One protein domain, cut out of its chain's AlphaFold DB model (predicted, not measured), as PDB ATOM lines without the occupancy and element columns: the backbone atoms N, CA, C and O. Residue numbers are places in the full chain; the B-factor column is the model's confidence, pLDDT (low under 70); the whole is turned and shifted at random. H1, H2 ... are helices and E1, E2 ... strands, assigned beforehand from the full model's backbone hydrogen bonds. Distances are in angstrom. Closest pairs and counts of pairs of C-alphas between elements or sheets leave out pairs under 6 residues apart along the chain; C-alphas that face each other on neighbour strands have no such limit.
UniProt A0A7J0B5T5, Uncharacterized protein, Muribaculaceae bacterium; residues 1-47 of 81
ATOM      1  N   MET A   1     249.623 195.593 200.213       92.88
ATOM      2  CA  MET A   1     248.465 195.778 201.123       92.88
ATOM      3  C   MET A   1     247.314 196.350 200.328       92.88
ATOM      4  O   MET A   1     247.555 197.232 199.516       92.88
ATOM      5  N   PHE A   2     246.096 195.897 200.590       96.81
ATOM      6  CA  PHE A   2     244.917 196.250 199.810       96.81
ATOM      7  C   PHE A   2     243.769 196.597 200.758       96.81
ATOM      8  O   PHE A   2     243.249 195.721 201.442       96.81
ATOM      9  N   PHE A   3     243.407 197.879 200.810       97.50
ATOM     10  CA  PHE A   3     242.312 198.422 201.621       97.50
ATOM     11  C   PHE A   3     241.227 199.014 200.715       97.50
ATOM     12  O   PHE A   3     241.455 199.227 199.524       97.50
ATOM     13  N   ASN A   4     240.058 199.333 201.277       97.19
ATOM     14  CA  ASN A   4     238.987 200.071 200.590       97.19
ATOM     15  C   ASN A   4     238.544 199.455 199.244       97.19
ATOM     16  O   ASN A   4     238.160 200.172 198.326       97.19
ATOM     17  N   GLY A   5     238.587 198.126 199.126       96.56
ATOM     18  CA  GLY A   5     238.173 197.409 197.915       96.56
ATOM     19  C   GLY A   5     239.268 197.222 196.863       96.56
ATOM     20  O   GLY A   5     238.995 196.599 195.841       96.56
ATOM     21  N   ALA A   6     240.497 197.692 197.110       97.19
ATOM     22  CA  ALA A   6     241.646 197.343 196.279       97.19
ATOM     23  C   ALA A   6     241.876 195.817 196.262       97.19
ATOM     24  O   ALA A   6     241.546 195.118 197.225       97.19
ATOM     25  N   GLN A   7     242.448 195.307 195.171       96.81
ATOM     26  CA  GLN A   7     242.682 193.877 194.956       96.81
ATOM     27  C   GLN A   7     244.138 193.618 194.543       96.81
ATOM     28  O   GLN A   7     244.702 194.444 193.821       96.81
ATOM     29  N   PRO A   8     244.747 192.507 194.999       96.88
ATOM     30  CA  PRO A   8     246.070 192.088 194.545       96.88
ATOM     31  C   PRO A   8     246.033 191.600 193.101       96.88
ATOM     32  O   PRO A   8     244.969 191.269 192.576       96.88
ATOM     33  N   CYS A   9     247.205 191.504 192.471       96.38
ATOM     34  CA  CYS A   9     247.300 190.791 191.202       96.38
ATOM     35  C   CYS A   9     247.233 189.274 191.434       96.38
ATOM     36  O   CYS A   9     247.689 188.771 192.462       96.38
ATOM     37  N   ASP A  10     246.721 188.529 190.453       96.06
ATOM     38  CA  ASP A  10     246.462 187.085 190.588       96.06
ATOM     39  C   ASP A  10     247.705 186.253 190.953       96.06
ATOM     40  O   ASP A  10     247.594 185.163 191.509       96.06
ATOM     41  N   LYS A  11     248.903 186.751 190.625       95.81
ATOM     42  CA  LYS A  11     250.182 186.065 190.865       95.81
ATOM     43  C   LYS A  11     250.905 186.537 192.135       95.81
ATOM     44  O   LYS A  11     251.990 186.030 192.431       95.81
ATOM     45  N   GLU A  12     250.353 187.495 192.879       94.62
ATOM     46  CA  GLU A  12     250.967 188.021 194.100       94.62
ATOM     47  C   GLU A  12     250.841 187.024 195.258       94.62
ATOM     48  O   GLU A  12     249.745 186.656 195.672       94.62
ATOM     49  N   LYS A  13     251.978 186.587 195.813       90.69
ATOM     50  CA  LYS A  13     252.000 185.561 196.872       90.69
ATOM     51  C   LYS A  13     251.865 186.131 198.285       90.69
ATOM     52  O   LYS A  13     251.218 185.521 199.127       90.69
ATOM     53  N   ASN A  14     252.462 187.295 198.539       90.31
ATOM     54  CA  ASN A  14     252.582 187.878 199.880       90.31
ATOM     55  C   ASN A  14     251.710 189.134 200.028       90.31
ATOM     56  O   ASN A  14     252.185 190.187 200.455       90.31
ATOM     57  N   CYS A  15     250.434 189.038 199.649       92.56
ATOM     58  CA  CYS A  15     249.493 190.147 199.772       92.56
ATOM     59  C   CYS A  15     248.777 190.154 201.135       92.56
ATOM     60  O   CYS A  15     248.481 189.116 201.723       92.56
ATOM     61  N   TYR A  16     248.450 191.353 201.623       94.31
ATOM     62  CA  TYR A  16     247.544 191.560 202.758       94.31
ATOM     63  C   TYR A  16     246.301 192.288 202.264       94.31
ATOM     64  O   TYR A  16     246.424 193.409 201.764       94.31
ATOM     65  N   ILE A  17     245.133 191.662 202.395       95.75
ATOM     66  CA  ILE A  17     243.845 192.223 201.982       95.75
ATOM     67  C   ILE A  17     243.025 192.519 203.231       95.75
ATOM     68  O   ILE A  17     242.674 191.608 203.982       95.75
ATOM     69  N   ASP A  18     242.667 193.782 203.416       96.81
ATOM     70  CA  ASP A  18     241.830 194.232 204.515       96.81
ATOM     71  C   ASP A  18     240.455 194.657 203.996       96.81
ATOM     72  O   ASP A  18     240.304 195.618 203.238       96.81
ATOM     73  N   LYS A  19     239.435 193.907 204.414       96.31
ATOM     74  CA  LYS A  19     238.024 194.185 204.111       96.31
ATOM     75  C   LYS A  19     237.261 194.748 205.313       96.31
ATOM     76  O   LYS A  19     236.056 194.959 205.213       96.31
ATOM     77  N   LYS A  20     237.929 194.925 206.458       96.38
ATOM     78  CA  LYS A  20     237.307 195.297 207.737       96.38
ATOM     79  C   LYS A  20     237.475 196.783 208.016       96.38
ATOM     80  O   LYS A  20     236.516 197.453 208.389       96.38
ATOM     81  N   HIS A  21     238.686 197.292 207.838       97.25
ATOM     82  CA  HIS A  21     239.046 198.654 208.188       97.25
ATOM     83  C   HIS A  21     238.870 199.580 206.989       97.25
ATOM     84  O   HIS A  21     239.281 199.278 205.867       97.25
ATOM     85  N   LYS A  22     238.264 200.743 207.237       97.31
ATOM     86  CA  LYS A  22     238.112 201.794 206.231       97.31
ATOM     87  C   LYS A  22     239.224 202.824 206.396       97.31
ATOM     88  O   LYS A  22     239.258 203.549 207.396       97.31
ATOM     89  N   ILE A  23     240.093 202.919 205.395       98.00
ATOM     90  CA  ILE A  23     241.150 203.931 205.359       98.00
ATOM     91  C   ILE A  23     240.562 205.257 204.874       98.00
ATOM     92  O   ILE A  23     239.846 205.309 203.871       98.00
ATOM     93  N   LYS A  24     240.852 206.336 205.589       97.81
ATOM     94  CA  LYS A  24     240.580 207.718 205.189       97.81
ATOM     95  C   LYS A  24     241.875 208.285 204.627       97.81
ATOM     96  O   LYS A  24     242.913 208.125 205.253       97.81
ATOM     97  N   LEU A  25     241.808 208.933 203.471       96.94
ATOM     98  CA  LEU A  25     242.945 209.600 202.847       96.94
ATOM     99  C   LEU A  25     242.464 210.936 202.296       96.94
ATOM    100  O   LEU A  25     241.509 210.973 201.518       96.94
ATOM    101  N   SER A  26     243.097 212.024 202.706       97.56
ATOM    102  CA  SER A  26     242.817 213.352 202.170       97.56
ATOM    103  C   SER A  26     244.073 214.208 202.147       97.56
ATOM    104  O   SER A  26     245.029 213.976 202.887       97.56
ATOM    105  N   VAL A  27     244.055 215.219 201.284       97.81
ATOM    106  CA  VAL A  27     245.041 216.294 201.291       97.81
ATOM    107  C   VAL A  27     244.458 217.449 202.094       97.81
ATOM    108  O   VAL A  27     243.327 217.871 201.850       97.81
ATOM    109  N   LEU A  28     245.213 217.946 203.067       97.56
ATOM    110  CA  LEU A  28     244.864 219.123 203.850       97.56
ATOM    111  C   LEU A  28     245.803 220.260 203.469       97.56
ATOM    112  O   LEU A  28     247.019 220.117 203.561       97.56
ATOM    113  N   GLN A  29     245.241 221.404 203.108       96.69
ATOM    114  CA  GLN A  29     245.999 222.637 202.960       96.69
ATOM    115  C   GLN A  29     245.836 223.469 204.235       96.69
ATOM    116  O   GLN A  29     244.712 223.747 204.651       96.69
ATOM    117  N   LYS A  30     246.949 223.842 204.873       95.69
ATOM    118  CA  LYS A  30     246.967 224.789 206.000       95.69
ATOM    119  C   LYS A  30     248.016 225.850 205.707       95.69
ATOM    120  O   LYS A  30     249.197 225.530 205.572       95.69
ATOM    121  N   ASP A  31     247.577 227.095 205.580       94.31
ATOM    122  CA  ASP A  31     248.400 228.216 205.127       94.31
ATOM    123  C   ASP A  31     249.081 227.915 203.775       94.31
ATOM    124  O   ASP A  31     248.409 227.679 202.768       94.31
ATOM    125  N   LYS A  32     250.419 227.901 203.754       95.06
ATOM    126  CA  LYS A  32     251.254 227.560 202.591       95.06
ATOM    127  C   LYS A  32     251.677 226.085 202.557       95.06
ATOM    128  O   LYS A  32     252.406 225.694 201.653       95.06
ATOM    129  N   ASN A  33     251.252 225.280 203.530       97.00
ATOM    130  CA  ASN A  33     251.687 223.897 203.693       97.00
ATOM    131  C   ASN A  33     250.612 222.911 203.221       97.00
ATOM    132  O   ASN A  33     249.410 223.128 203.408       97.00
ATOM    133  N   ILE A  34     251.069 221.796 202.655       96.88
ATOM    134  CA  ILE A  34     250.236 220.682 202.198       96.88
ATOM    135  C   ILE A  34     250.554 219.469 203.067       96.88
ATOM    136  O   ILE A  34     251.716 219.115 203.248       96.88
ATOM    137  N   PHE A  35     249.519 218.826 203.596       96.88
ATOM    138  CA  PHE A  35     249.635 217.655 204.455       96.88
ATOM    139  C   PHE A  35     248.832 216.498 203.884       96.88
ATOM    140  O   PHE A  35     247.710 216.679 203.410       96.88
ATOM    141  N   LEU A  36     249.370 215.291 204.017       96.88
ATOM    142  CA  LEU A  36     248.609 214.066 203.831       96.88
ATOM    143  C   LEU A  36     247.957 213.681 205.163       96.88
ATOM    144  O   LEU A  36     248.645 213.502 206.164       96.88
ATOM    145  N   SER A  37     246.633 213.557 205.190       97.50
ATOM    146  CA  SER A  37     245.888 213.094 206.362       97.50
ATOM    147  C   SER A  37     245.369 211.687 206.123       97.50
ATOM    148  O   SER A  37     244.661 211.430 205.147       97.50
ATOM    149  N   THR A  38     245.740 210.764 207.011       97.81
ATOM    150  CA  THR A  38     245.338 209.363 206.910       97.81
ATOM    151  C   THR A  38     245.302 208.668 208.266       97.81
ATOM    152  O   THR A  38     246.053 209.026 209.167       97.81
ATOM    153  N   ASN A  39     244.441 207.657 208.395       97.75
ATOM    154  CA  ASN A  39     244.427 206.705 209.515       97.75
ATOM    155  C   ASN A  39     245.109 205.369 209.159       97.75
ATOM    156  O   ASN A  39     244.954 204.393 209.883       97.75
ATOM    157  N   LEU A  40     245.820 205.289 208.027       96.38
ATOM    158  CA  LEU A  40     246.431 204.045 207.545       96.38
ATOM    159  C   LEU A  40     247.341 203.390 208.588       96.38
ATOM    160  O   LEU A  40     247.283 202.175 208.749       96.38
ATOM    161  N   TYR A  41     248.140 204.186 209.300       94.81
ATOM    162  CA  TYR A  41     249.151 203.703 210.246       94.81
ATOM    163  C   TYR A  41     248.585 202.872 211.404       94.81
ATOM    164  O   TYR A  41     249.296 202.009 211.911       94.81
ATOM    165  N   ASP A  42     247.311 203.048 211.757       95.88
ATOM    166  CA  ASP A  42     246.643 202.238 212.785       95.88
ATOM    167  C   ASP A  42     246.446 200.775 212.342       95.88
ATOM    168  O   ASP A  42     246.257 199.886 213.171       95.88
ATOM    169  N   TYR A  43     246.479 200.520 211.030       95.75
ATOM    170  CA  TYR A  43     246.117 199.237 210.421       95.75
ATOM    171  C   TYR A  43     247.234 198.631 209.567       95.75
ATOM    172  O   TYR A  43     247.004 197.626 208.894       95.75
ATOM    173  N   VAL A  44     248.436 199.220 209.564       92.06
ATOM    174  CA  VAL A  44     249.583 198.654 208.840       92.06
ATOM    175  C   VAL A  44     250.038 197.379 209.561       92.06
ATOM    176  O   VAL A  44     250.497 197.454 210.704       92.06
ATOM    177  N   PRO A  45     249.945 196.193 208.933       90.75
ATOM    178  CA  PRO A  45     250.480 194.976 209.516       90.75
ATOM    179  C   PRO A  45     252.012 194.979 209.414       90.75
ATOM    180  O   PRO A  45     252.611 195.668 208.585       90.75
ATOM    181  N   ARG A  46     252.664 194.168 210.248       87.69
ATOM    182  CA  ARG A  46     254.113 193.966 210.154       87.69
ATOM    183  C   ARG A  46     254.440 193.159 208.900       87.69
ATOM    184  O   ARG A  46     253.890 192.076 208.715       87.69
ATOM    185  N   PHE A  47     255.368 193.661 208.092       82.44
ATOM    186  CA  PHE A  47     255.951 192.932 206.971       82.44
ATOM    187  C   PHE A  47     257.449 192.782 207.153       82.44
ATOM    188  O   PHE A  47     258.107 193.676 207.681       82.44
TER     189      PHE A  47
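Overview. This is residues 1 to 47 of the 81 residues of an uncharacterized protein of Muribaculaceae bacterium (UniProt A0A7J0B5T5). This domain has little regular structure: the hairpin of E1 and E2 reaches away as an arm from the looped, unnamed residues 1 to 24, and its tip, residues 29 to 34, stands free. The short helix H1 follows the arm. The 47 printed residues, 16 of them in named elements, run E1, E2, H1, mixed in class; the whole is only just loose, close to extended, with a radius of gyration of the C-alphas of 13.8 A and spans of 44 by 19 by 19 A.

Along the chain. Find C-alpha 25 at (242.945, 209.600, 202.847); from there E1, residues 25 to 30, runs 16.0 A. E2 is residues 33 to 38, 16.2 A. H1, residues 40 to 43, ends at C-alpha 43, (246.117, 199.237, 210.421).

Arrangement. Look at hairpin E1 and E2, antiparallel at 154 degrees: N 28 and O 35, 2.8 A apart, are within hydrogen-bond range. Tight links join E1 to E2 and E2 to H1. H1 and E1 are only just apart, their closest C-alphas at 8.1 A. H1 is too short for an O i to N i+4 pair; its 1 O i to N i+3 pair is within range.

Size, cuts and confidence. The two C-alphas farthest apart, Lys 11 and Asp 31, lie 44.5 A from each other. The printed part has no cut, and no printed residue is under 70 in pLDDT.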